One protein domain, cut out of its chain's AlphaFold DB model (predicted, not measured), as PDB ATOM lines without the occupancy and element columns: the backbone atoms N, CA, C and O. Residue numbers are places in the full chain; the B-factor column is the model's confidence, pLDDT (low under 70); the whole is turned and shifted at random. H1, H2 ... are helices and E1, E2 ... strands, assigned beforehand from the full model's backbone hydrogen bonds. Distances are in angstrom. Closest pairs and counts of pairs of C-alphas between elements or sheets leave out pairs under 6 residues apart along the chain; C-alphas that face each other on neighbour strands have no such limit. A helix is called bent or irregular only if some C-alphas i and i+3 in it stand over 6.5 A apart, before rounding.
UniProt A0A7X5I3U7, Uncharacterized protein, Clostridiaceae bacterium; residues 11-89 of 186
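Overview. This is residues 11 to 89 of the 186 residues of an uncharacterized protein of Clostridiaceae bacterium (UniProt A0A7X5I3U7). The model is an elongated, loose pair of lobes: a smaller one with H1, the loop after it and short H2, and a larger one in which H3 packs on a hairpin of E1 and E2. Residues 24 to 29 stick out at the small lobe's end. The printed part has 79 residues, with three named helices and then two named strands in the order H1 H2 H3 E1 E2; E1 and E2 are antiparallel, and the class is mixed, helices and strands, with under half of the residues in named elements. The radius of gyration of the C-alphas is 15.7 A, and the spans are 49 by 29 by 19 A.

Along the chain. H1 covers residues 11 to 19, 12.2 A long, from C-alpha 11 at (110.914, 132.664, 41.515). H2 is residues 33 to 36 and is irregular, with C-alphas 33 and 36 7.5 A apart. H3, residues 39 to 49, is 15.5 A long. E1 is residues 60 to 63, 10.1 A, and E2 is residues 85 to 88, 10.4 A, ending at C-alpha 88 at (87.215, 141.847, 42.965).

Arrangement. H1 and H2 are close but not clearly touching; their closest C-alphas, of Trp 16 and Ser 35, are 6.7 A apart. H2 and H3 are apart. The closest C-alphas of H3 and E2 are those of Leu 43 and Phe 86, 5.9 A; those of H3 and E1 are Tyr 47 and Val 60, 5.8 A. In the hairpin of E1 and E2, at 147 degrees, N 61 and O 87 are 2.9 A apart and N 63 and O 85 2.8 A, within hydrogen-bond range. In H1 and H3 every O i to N i+4 pair is within hydrogen-bond range; H2 is too short for one.

Size, cuts and confidence. The C-alphas farthest apart, of Lys 27 and Lys 66, are 49.6 A from each other. The printed part has no cut. The links from H1 to H2 and from E1 to E2 are long. Residues 65 to 78 have pLDDT under 70.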
ATOM      1  N   LEU A  11     109.765 131.983  42.115       93.69
ATOM      2  CA  LEU A  11     110.914 132.664  41.515       93.69
ATOM      3  C   LEU A  11     110.999 134.120  41.989       93.69
ATOM      4  O   LEU A  11     112.079 134.572  42.363       93.69
ATOM      5  N   ARG A  12     109.865 134.835  42.023       93.94
ATOM      6  CA  ARG A  12     109.790 136.203  42.560       93.94
ATOM      7  C   ARG A  12     110.142 136.228  44.046       93.94
ATOM      8  O   ARG A  12     110.972 137.046  44.428       93.94
ATOM      9  N   THR A  13     109.645 135.276  44.841       94.75
ATOM     10  CA  THR A  13     110.036 135.122  46.253       94.75
ATOM     11  C   THR A  13     111.545 134.943  46.406       94.75
ATOM     12  O   THR A  13     112.185 135.650  47.174       94.75
ATOM     13  N   THR A  14     112.142 134.036  45.628       93.94
ATOM     14  CA  THR A  14     113.584 133.757  45.692       93.94
ATOM     15  C   THR A  14     114.417 134.978  45.299       93.94
ATOM     16  O   THR A  14     115.445 135.252  45.912       93.94
ATOM     17  N   ASN A  15     113.986 135.725  44.280       91.62
ATOM     18  CA  ASN A  15     114.662 136.949  43.855       91.62
ATOM     19  C   ASN A  15     114.553 138.055  44.907       91.62
ATOM     20  O   ASN A  15     115.539 138.748  45.156       91.62
ATOM     21  N   TRP A  16     113.392 138.190  45.546       93.56
ATOM     22  CA  TRP A  16     113.197 139.132  46.644       93.56
ATOM     23  C   TRP A  16     114.048 138.769  47.868       93.56
ATOM     24  O   TRP A  16     114.706 139.642  48.417       93.56
ATOM     25  N   LEU A  17     114.155 137.488  48.236       94.00
ATOM     26  CA  LEU A  17     115.040 137.045  49.326       94.00
ATOM     27  C   LEU A  17     116.526 137.333  49.053       94.00
ATOM     28  O   LEU A  17     117.291 137.528  49.992       94.00
ATOM     29  N   LYS A  18     116.946 137.352  47.781       92.25
ATOM     30  CA  LYS A  18     118.334 137.641  47.387       92.25
ATOM     31  C   LYS A  18     118.649 139.133  47.337       92.25
ATOM     32  O   LYS A  18     119.710 139.537  47.794       92.25
ATOM     33  N   ASN A  19     117.759 139.927  46.745       91.44
ATOM     34  CA  ASN A  19     118.039 141.322  46.381       91.44
ATOM     35  C   ASN A  19     117.208 142.341  47.180       91.44
ATOM     36  O   ASN A  19     117.383 143.547  47.025       91.44
ATOM     37  N   GLY A  20     116.258 141.885  47.995       92.19
ATOM     38  CA  GLY A  20     115.256 142.737  48.623       92.19
ATOM     39  C   GLY A  20     114.365 143.444  47.599       92.19
ATOM     40  O   GLY A  20     114.164 142.987  46.470       92.19
ATOM     41  N   CYS A  21     113.806 144.585  48.000       92.38
ATOM     42  CA  CYS A  21     112.960 145.404  47.129       92.38
ATOM     43  C   CYS A  21     113.759 146.172  46.067       92.38
ATOM     44  O   CYS A  21     113.170 146.645  45.102       92.38
ATOM     45  N   ASN A  22     115.076 146.320  46.224       93.25
ATOM     46  CA  ASN A  22     115.912 147.095  45.312       93.25
ATOM     47  C   ASN A  22     117.174 146.316  44.949       93.25
ATOM     48  O   ASN A  22     118.129 146.270  45.717       93.25
ATOM     49  N   GLY A  23     117.195 145.749  43.745       90.75
ATOM     50  CA  GLY A  23     118.375 145.096  43.193       90.75
ATOM     51  C   GLY A  23     119.266 146.092  42.463       90.75
ATOM     52  O   GLY A  23     119.315 146.059  41.235       90.75
ATOM     53  N   PHE A  24     119.937 146.991  43.189       90.62
ATOM     54  CA  PHE A  24     120.810 148.010  42.583       90.62
ATOM     55  C   PHE A  24     122.039 147.408  41.889       90.62
ATOM     56  O   PHE A  24     122.454 147.913  40.851       90.62
ATOM     57  N   ASP A  25     122.553 146.290  42.408       91.06
ATOM     58  CA  ASP A  25     123.759 145.621  41.900       91.06
ATOM     59  C   ASP A  25     123.470 144.573  40.807       91.06
ATOM     60  O   ASP A  25     124.351 143.824  40.379       91.06
ATOM     61  N   MET A  26     122.221 144.470  40.345       88.56
ATOM     62  CA  MET A  26     121.854 143.550  39.270       88.56
ATOM     63  C   MET A  26     122.370 144.050  37.915       88.56
ATOM     64  O   MET A  26     122.430 145.250  37.665       88.56
ATOM     65  N   LYS A  27     122.624 143.122  36.973       92.19
ATOM     66  CA  LYS A  27     122.964 143.459  35.571       92.19
ATOM     67  C   LYS A  27     121.989 144.479  34.963       92.19
ATOM     68  O   LYS A  27     122.382 145.324  34.165       92.19
ATOM     69  N   SER A  28     120.718 144.367  35.330       90.94
ATOM     70  CA  SER A  28     119.687 145.354  35.033       90.94
ATOM     71  C   SER A  28     119.047 145.767  36.356       90.94
ATOM     72  O   SER A  28     118.228 145.003  36.876       90.94
ATOM     73  N   PRO A  29     119.444 146.922  36.922       92.88
ATOM     74  CA  PRO A  29     118.928 147.376  38.202       92.88
ATOM     75  C   PRO A  29     117.411 147.544  38.178       92.88
ATOM     76  O   PRO A  29     116.845 148.114  37.239       92.88
ATOM     77  N   ILE A  30     116.742 147.044  39.215       93.88
ATOM     78  CA  ILE A  30     115.283 147.079  39.324       93.88
ATOM     79  C   ILE A  30     114.844 147.342  40.764       93.88
ATOM     80  O   ILE A  30     115.394 146.795  41.718       93.88
ATOM     81  N   SER A  31     113.813 148.173  40.893       94.81
ATOM     82  CA  SER A  31     113.118 148.454  42.150       94.81
ATOM     83  C   SER A  31     111.705 147.894  42.092       94.81
ATOM     84  O   SER A  31     110.937 148.269  41.201       94.81
ATOM     85  N   ASN A  32     111.380 147.045  43.060       94.56
ATOM     86  CA  ASN A  32     110.096 146.395  43.279       94.56
ATOM     87  C   ASN A  32     109.601 146.735  44.696       94.56
ATOM     88  O   ASN A  32     109.718 145.915  45.609       94.56
ATOM     89  N   PRO A  33     109.100 147.964  44.923       94.56
ATOM     90  CA  PRO A  33     108.637 148.388  46.246       94.56
ATOM     91  C   PRO A  33     107.464 147.540  46.758       94.56
ATOM     92  O   PRO A  33     107.339 147.358  47.961       94.56
ATOM     93  N   MET A  34     106.664 146.968  45.852       94.94
ATOM     94  CA  MET A  34     105.527 146.102  46.176       94.94
ATOM     95  C   MET A  34     105.926 144.662  46.529       94.94
ATOM     96  O   MET A  34     105.058 143.865  46.850       94.94
ATOM     97  N   SER A  35     107.214 144.288  46.491       94.44
ATOM     98  CA  SER A  35     107.622 142.882  46.652       94.44
ATOM     99  C   SER A  35     107.120 142.219  47.936       94.44
ATOM    100  O   SER A  35     106.863 141.020  47.918       94.44
ATOM    101  N   PHE A  36     107.013 142.961  49.038       91.81
ATOM    102  CA  PHE A  36     106.577 142.421  50.330       91.81
ATOM    103  C   PHE A  36     105.062 142.484  50.548       91.81
ATOM    104  O   PHE A  36     104.590 141.953  51.546       91.81
ATOM    105  N   TRP A  37     104.325 143.139  49.649       93.19
ATOM    106  CA  TRP A  37     102.870 143.201  49.707       93.19
ATOM    107  C   TRP A  37     102.278 141.897  49.180       93.19
ATOM    108  O   TRP A  37     102.787 141.299  48.225       93.19
ATOM    109  N   THR A  38     101.184 141.477  49.799       91.38
ATOM    110  CA  THR A  38     100.308 140.418  49.305       91.38
ATOM    111  C   THR A  38      99.199 141.004  48.432       91.38
ATOM    112  O   THR A  38      98.976 142.213  48.394       91.38
ATOM    113  N   GLU A  39      98.475 140.137  47.725       91.75
ATOM    114  CA  GLU A  39      97.288 140.550  46.970       91.75
ATOM    115  C   GLU A  39      96.211 141.137  47.895       91.75
ATOM    116  O   GLU A  39      95.603 142.152  47.562       91.75
ATOM    117  N   GLN A  40      96.053 140.577  49.098       92.12
ATOM    118  CA  GLN A  40      95.122 141.091  50.102       92.12
ATOM    119  C   GLN A  40      95.516 142.485  50.601       92.12
ATOM    120  O   GLN A  40      94.644 143.341  50.684       92.12
ATOM    121  N   ASP A  41      96.806 142.761  50.832       92.88
ATOM    122  CA  ASP A  41      97.262 144.109  51.216       92.88
ATOM    123  C   ASP A  41      96.912 145.149  50.140       92.88
ATOM    124  O   ASP A  41      96.496 146.272  50.438       92.88
ATOM    125  N   VAL A  42      97.073 144.777  48.863       94.44
ATOM    126  CA  VAL A  42      96.745 145.649  47.728       94.44
ATOM    127  C   VAL A  42      95.244 145.921  47.671       94.44
ATOM    128  O   VAL A  42      94.841 147.078  47.538       94.44
ATOM    129  N   LEU A  43      94.415 144.883  47.791       94.94
ATOM    130  CA  LEU A  43      92.960 145.023  47.745       94.94
ATOM    131  C   LEU A  43      92.413 145.776  48.967       94.94
ATOM    132  O   LEU A  43      91.592 146.675  48.792       94.94
ATOM    133  N   GLU A  44      92.917 145.502  50.172       94.31
ATOM    134  CA  GLU A  44      92.600 146.247  51.400       94.31
ATOM    135  C   GLU A  44      92.891 147.744  51.211       94.31
ATOM    136  O   GLU A  44      92.054 148.606  51.501       94.31
ATOM    137  N   TYR A  45      94.061 148.070  50.653       95.75
ATOM    138  CA  TYR A  45      94.447 149.452  50.396       95.75
ATOM    139  C   TYR A  45      93.538 150.130  49.364       95.75
ATOM    140  O   TYR A  45      93.124 151.273  49.577       95.75
ATOM    141  N   ILE A  46      93.194 149.441  48.272       96.75
ATOM    142  CA  ILE A  46      92.262 149.953  47.258       96.75
ATOM    143  C   ILE A  46      90.879 150.197  47.869       96.75
ATOM    144  O   ILE A  46      90.314 151.271  47.652       96.75
ATOM    145  N   TYR A  47      90.370 149.249  48.662       96.06
ATOM    146  CA  TYR A  47      89.064 149.323  49.315       96.06
ATOM    147  C   TYR A  47      88.963 150.537  50.244       96.06
ATOM    148  O   TYR A  47      88.044 151.345  50.124       96.06
ATOM    149  N   HIS A  48      89.938 150.726  51.137       96.56
ATOM    150  CA  HIS A  48      89.903 151.828  52.100       96.56
ATOM    151  C   HIS A  48      90.131 153.205  51.466       96.56
ATOM    152  O   HIS A  48      89.530 154.193  51.896       96.56
ATOM    153  N   ASN A  49      90.987 153.285  50.445       97.69
ATOM    154  CA  ASN A  49      91.335 154.553  49.801       97.69
ATOM    155  C   ASN A  49      90.460 154.878  48.583       97.69
ATOM    156  O   ASN A  49      90.632 155.941  47.992       97.69
ATOM    157  N   HIS A  50      89.519 153.998  48.224       95.69
ATOM    158  CA  HIS A  50      88.616 154.156  47.081       95.69
ATOM    159  C   HIS A  50      89.376 154.449  45.777       95.69
ATOM    160  O   HIS A  50      89.022 155.345  45.006       95.69
ATOM    161  N   ILE A  51      90.470 153.715  45.553       96.56
ATOM    162  CA  ILE A  51      91.326 153.916  44.381       96.56
ATOM    163  C   ILE A  51      90.603 153.371  43.146       96.56
ATOM    164  O   ILE A  51      90.194 152.210  43.154       96.56
ATOM    165  N   PRO A  52      90.468 154.156  42.062       96.12
ATOM    166  CA  PRO A  52      89.881 153.658  40.827       96.12
ATOM    167  C   PRO A  52      90.678 152.477  40.262       96.12
ATOM    168  O   PRO A  52      91.884 152.587  40.027       96.12
ATOM    169  N   VAL A  53      89.988 151.371  39.997       95.50
ATOM    170  CA  VAL A  53      90.529 150.198  39.298       95.50
ATOM    171  C   VAL A  53      89.971 150.119  37.880       95.50
ATOM    172  O   VAL A  53      88.972 150.761  37.551       95.50
ATOM    173  N   ALA A  54      90.631 149.362  37.001       94.56
ATOM    174  CA  ALA A  54      90.110 149.169  35.651       94.56
ATOM    175  C   ALA A  54      88.756 148.443  35.704       94.56
ATOM    176  O   ALA A  54      88.567 147.536  36.509       94.56
ATOM    177  N   SER A  55      87.835 148.806  34.809       94.50
ATOM    178  CA  SER A  55      86.440 148.340  34.850       94.50
ATOM    179  C   SER A  55      86.289 146.817  34.812       94.50
ATOM    180  O   SER A  55      85.329 146.285  35.354       94.50
ATOM    181  N   VAL A  56      87.249 146.116  34.202       93.94
ATOM    182  CA  VAL A  56      87.298 144.646  34.132       93.94
ATOM    183  C   VAL A  56      87.431 143.977  35.506       93.94
ATOM    184  O   VAL A  56      86.972 142.853  35.673       93.94
ATOM    185  N   TYR A  57      88.011 144.667  36.494       94.81
ATOM    186  CA  TYR A  57      88.082 144.205  37.884       94.81
ATOM    187  C   TYR A  57      86.760 144.445  38.634       94.81
ATOM    188  O   TYR A  57      86.506 143.816  39.655       94.81
ATOM    189  N   GLY A  58      85.880 145.313  38.127       94.38
ATOM    190  CA  GLY A  58      84.656 145.705  38.821       94.38
ATOM    191  C   GLY A  58      84.950 146.519  40.082       94.38
ATOM    192  O   GLY A  58      85.691 147.498  40.024       94.38
ATOM    193  N   GLU A  59      84.357 146.126  41.207       95.00
ATOM    194  CA  GLU A  59      84.550 146.761  42.513       95.00
ATOM    195  C   GLU A  59      85.354 145.853  43.444       95.00
ATOM    196  O   GLU A  59      85.287 144.628  43.341       95.00
ATOM    197  N   VAL A  60      86.102 146.453  44.373       96.12
ATOM    198  CA  VAL A  60      86.725 145.707  45.470       96.12
ATOM    199  C   VAL A  60      85.720 145.607  46.610       96.12
ATOM    200  O   VAL A  60      85.195 146.625  47.062       96.12
ATOM    201  N   VAL A  61      85.454 144.392  47.075       94.50
ATOM    202  CA  VAL A  61      84.496 144.092  48.144       94.50
ATOM    203  C   VAL A  61      85.191 143.404  49.311       94.50
ATOM    204  O   VAL A  61      86.219 142.760  49.134       94.50
ATOM    205  N   ALA A  62      84.622 143.542  50.508       92.81
ATOM    206  CA  ALA A  62      85.118 142.919  51.729       92.81
ATOM    207  C   ALA A  62      84.126 141.854  52.224       92.81
ATOM    208  O   ALA A  62      82.994 142.181  52.596       92.81
ATOM    209  N   ASP A  63      84.546 140.590  52.258       88.00
ATOM    210  CA  ASP A  63      83.772 139.480  52.818       88.00
ATOM    211  C   ASP A  63      84.191 139.198  54.268       88.00
ATOM    212  O   ASP A  63      85.275 138.687  54.552       88.00
ATOM    213  N   TYR A  64      83.295 139.513  55.206       78.88
ATOM    214  CA  TYR A  64      83.475 139.268  56.642       78.88
ATOM    215  C   TYR A  64      83.099 137.841  57.075       78.88
ATOM    216  O   TYR A  64      83.110 137.542  58.268       78.88
ATOM    217  N   GLY A  65      82.762 136.963  56.127       66.69
ATOM    218  CA  GLY A  65      82.553 135.540  56.327       66.69
ATOM    219  C   GLY A  65      81.342 135.200  57.199       66.69
ATOM    220  O   GLY A  65      81.406 135.198  58.426       66.69
ATOM    221  N   LYS A  66      80.264 134.700  56.588       49.81
ATOM    222  CA  LYS A  66      79.414 133.702  57.266       49.81
ATOM    223  C   LYS A  66      79.941 132.298  56.956       49.81
ATOM    224  O   LYS A  66      79.311 131.537  56.240       49.81
ATOM    225  N   GLY A  67      81.103 131.965  57.522       48.22
ATOM    226  CA  GLY A  67      81.584 130.589  57.674       48.22
ATOM    227  C   GLY A  67      81.991 129.845  56.397       48.22
ATOM    228  O   GLY A  67      81.241 129.021  55.892       48.22
ATOM    229  N   LYS A  68      83.241 130.014  55.973       42.06
ATOM    230  CA  LYS A  68      84.280 128.969  55.901       42.06
ATOM    231  C   LYS A  68      85.466 129.558  55.140       42.06
ATOM    232  O   LYS A  68      85.250 130.198  54.117       42.06
ATOM    233  N   PRO A  69      86.700 129.323  55.599       43.88
ATOM    234  CA  PRO A  69      87.856 129.683  54.809       43.88
ATOM    235  C   PRO A  69      87.879 128.812  53.550       43.88
ATOM    236  O   PRO A  69      87.963 127.586  53.644       43.88
ATOM    237  N   THR A  70      87.751 129.429  52.378       43.41
ATOM    238  CA  THR A  70      88.120 128.798  51.108       43.41
ATOM    239  C   THR A  70      89.624 128.521  51.117       43.41
ATOM    240  O   THR A  70      90.391 129.212  51.782       43.41
ATOM    241  N   GLU A  71      90.038 127.460  50.426       42.28
ATOM    242  CA  GLU A  71      91.299 126.706  50.572       42.28
ATOM    243  C   GLU A  71      92.632 127.494  50.441       42.28
ATOM    244  O   GLU A  71      93.702 126.903  50.568       42.28
ATOM    245  N   ASN A  72      92.598 128.821  50.284       43.91
ATOM    246  CA  ASN A  72      93.756 129.722  50.231       43.91
ATOM    247  C   ASN A  72      94.123 130.365  51.585       43.91
ATOM    248  O   ASN A  72      94.844 131.357  51.631       43.91
ATOM    249  N   THR A  73      93.702 129.796  52.718       49.44
ATOM    250  CA  THR A  73      94.070 130.279  54.069       49.44
ATOM    251  C   THR A  73      95.557 130.234  54.425       49.44
ATOM    252  O   THR A  73      95.916 130.571  55.550       49.44
ATOM    253  N   MET A  74      96.434 129.804  53.517       47.38
ATOM    254  CA  MET A  74      97.871 129.745  53.789       47.38
ATOM    255  C   MET A  74      98.576 131.112  53.749       47.38
ATOM    256  O   MET A  74      99.707 131.179  54.220       47.38
ATOM    257  N   ASP A  75      97.925 132.176  53.262       55.16
ATOM    258  CA  ASP A  75      98.532 133.516  53.137       55.16
ATOM    259  C   ASP A  75      98.111 134.524  54.227       55.16
ATOM    260  O   ASP A  75      98.630 135.637  54.250       55.16
ATOM    261  N   MET A  76      97.219 134.160  55.158       61.03
ATOM    262  CA  MET A  76      96.813 135.062  56.249       61.03
ATOM    263  C   MET A  76      97.861 135.048  57.369       61.03
ATOM    264  O   MET A  76      98.083 134.026  58.025       61.03
ATOM    265  N   GLY A  77      98.504 136.190  57.605       64.81
ATOM    266  CA  GLY A  77      99.455 136.381  58.688       64.81
ATOM    267  C   GLY A  77      98.776 136.498  60.055       64.81
ATOM    268  O   GLY A  77      97.564 136.657  60.184       64.81
ATOM    269  N   ILE A  78      99.582 136.479  61.121       69.62
ATOM    270  CA  ILE A  78      99.105 136.678  62.505       69.62
ATOM    271  C   ILE A  78      98.308 137.984  62.684       69.62
ATOM    272  O   ILE A  78      97.428 138.056  63.540       69.62
ATOM    273  N   PHE A  79      98.598 139.003  61.871       71.94
ATOM    274  CA  PHE A  79      97.934 140.308  61.902       71.94
ATOM    275  C   PHE A  79      96.647 140.371  61.070       71.94
ATOM    276  O   PHE A  79      95.925 141.361  61.160       71.94
ATOM    277  N   ASP A  80      96.332 139.321  60.313       74.00
ATOM    278  CA  ASP A  80      95.148 139.274  59.452       74.00
ATOM    279  C   ASP A  80      93.978 138.531  60.111       74.00
ATOM    280  O   ASP A  80      92.880 138.441  59.563       74.00
ATOM    281  N   ILE A  81      94.176 138.028  61.335       73.19
ATOM    282  CA  ILE A  81      93.126 137.376  62.120       73.19
ATOM    283  C   ILE A  81      91.965 138.354  62.341       73.19
ATOM    284  O   ILE A  81      92.104 139.374  63.012       73.19
ATOM    285  N   GLY A  82      90.792 137.996  61.815       75.94
ATOM    286  CA  GLY A  82      89.566 138.786  61.943       75.94
ATOM    287  C   GLY A  82      89.395 139.875  60.883       75.94
ATOM    288  O   GLY A  82      88.360 140.543  60.891       75.94
ATOM    289  N   LYS A  83      90.353 140.042  59.961       82.62
ATOM    290  CA  LYS A  83      90.140 140.859  58.764       82.62
ATOM    291  C   LYS A  83      89.186 140.150  57.791       82.62
ATOM    292  O   LYS A  83      89.189 138.915  57.734       82.62
ATOM    293  N   PRO A  84      88.365 140.906  57.040       88.12
ATOM    294  CA  PRO A  84      87.629 140.344  55.917       88.12
ATOM    295  C   PRO A  84      88.592 139.889  54.818       88.12
ATOM    296  O   PRO A  84      89.716 140.379  54.725       88.12
ATOM    297  N   VAL A  85      88.122 138.986  53.965       89.12
ATOM    298  CA  VAL A  85      88.809 138.669  52.710       89.12
ATOM    299  C   VAL A  85      88.359 139.679  51.666       89.12
ATOM    300  O   VAL A  85      87.157 139.884  51.481       89.12
ATOM    301  N   PHE A  86      89.311 140.322  51.004       92.19
ATOM    302  CA  PHE A  86      89.027 141.252  49.923       92.19
ATOM    303  C   PHE A  86      89.053 140.534  48.580       92.19
ATOM    304  O   PHE A  86      89.934 139.709  48.331       92.19
ATOM    305  N   ASP A  87      88.105 140.875  47.715       93.56
ATOM    306  CA  ASP A  87      87.988 140.294  46.381       93.56
ATOM    307  C   ASP A  87      87.510 141.337  45.365       93.56
ATOM    308  O   ASP A  87      86.963 142.381  45.729       93.56
ATOM    309  N   THR A  88      87.718 141.054  44.085       94.75
ATOM    310  CA  THR A  88      87.215 141.847  42.965       94.75
ATOM    311  C   THR A  88      85.947 141.218  42.400       94.75
ATOM    312  O   THR A  88      85.877 140.013  42.197       94.75
ATOM    313  N   THR A  89      84.923 142.014  42.091       93.31
ATOM    314  CA  THR A  89      83.668 141.463  41.540       93.31
ATOM    315  C   THR A  89      83.786 141.003  40.079       93.31
ATOM    316  O   THR A  89      82.851 140.402  39.547       93.31
TER     317      THR A  89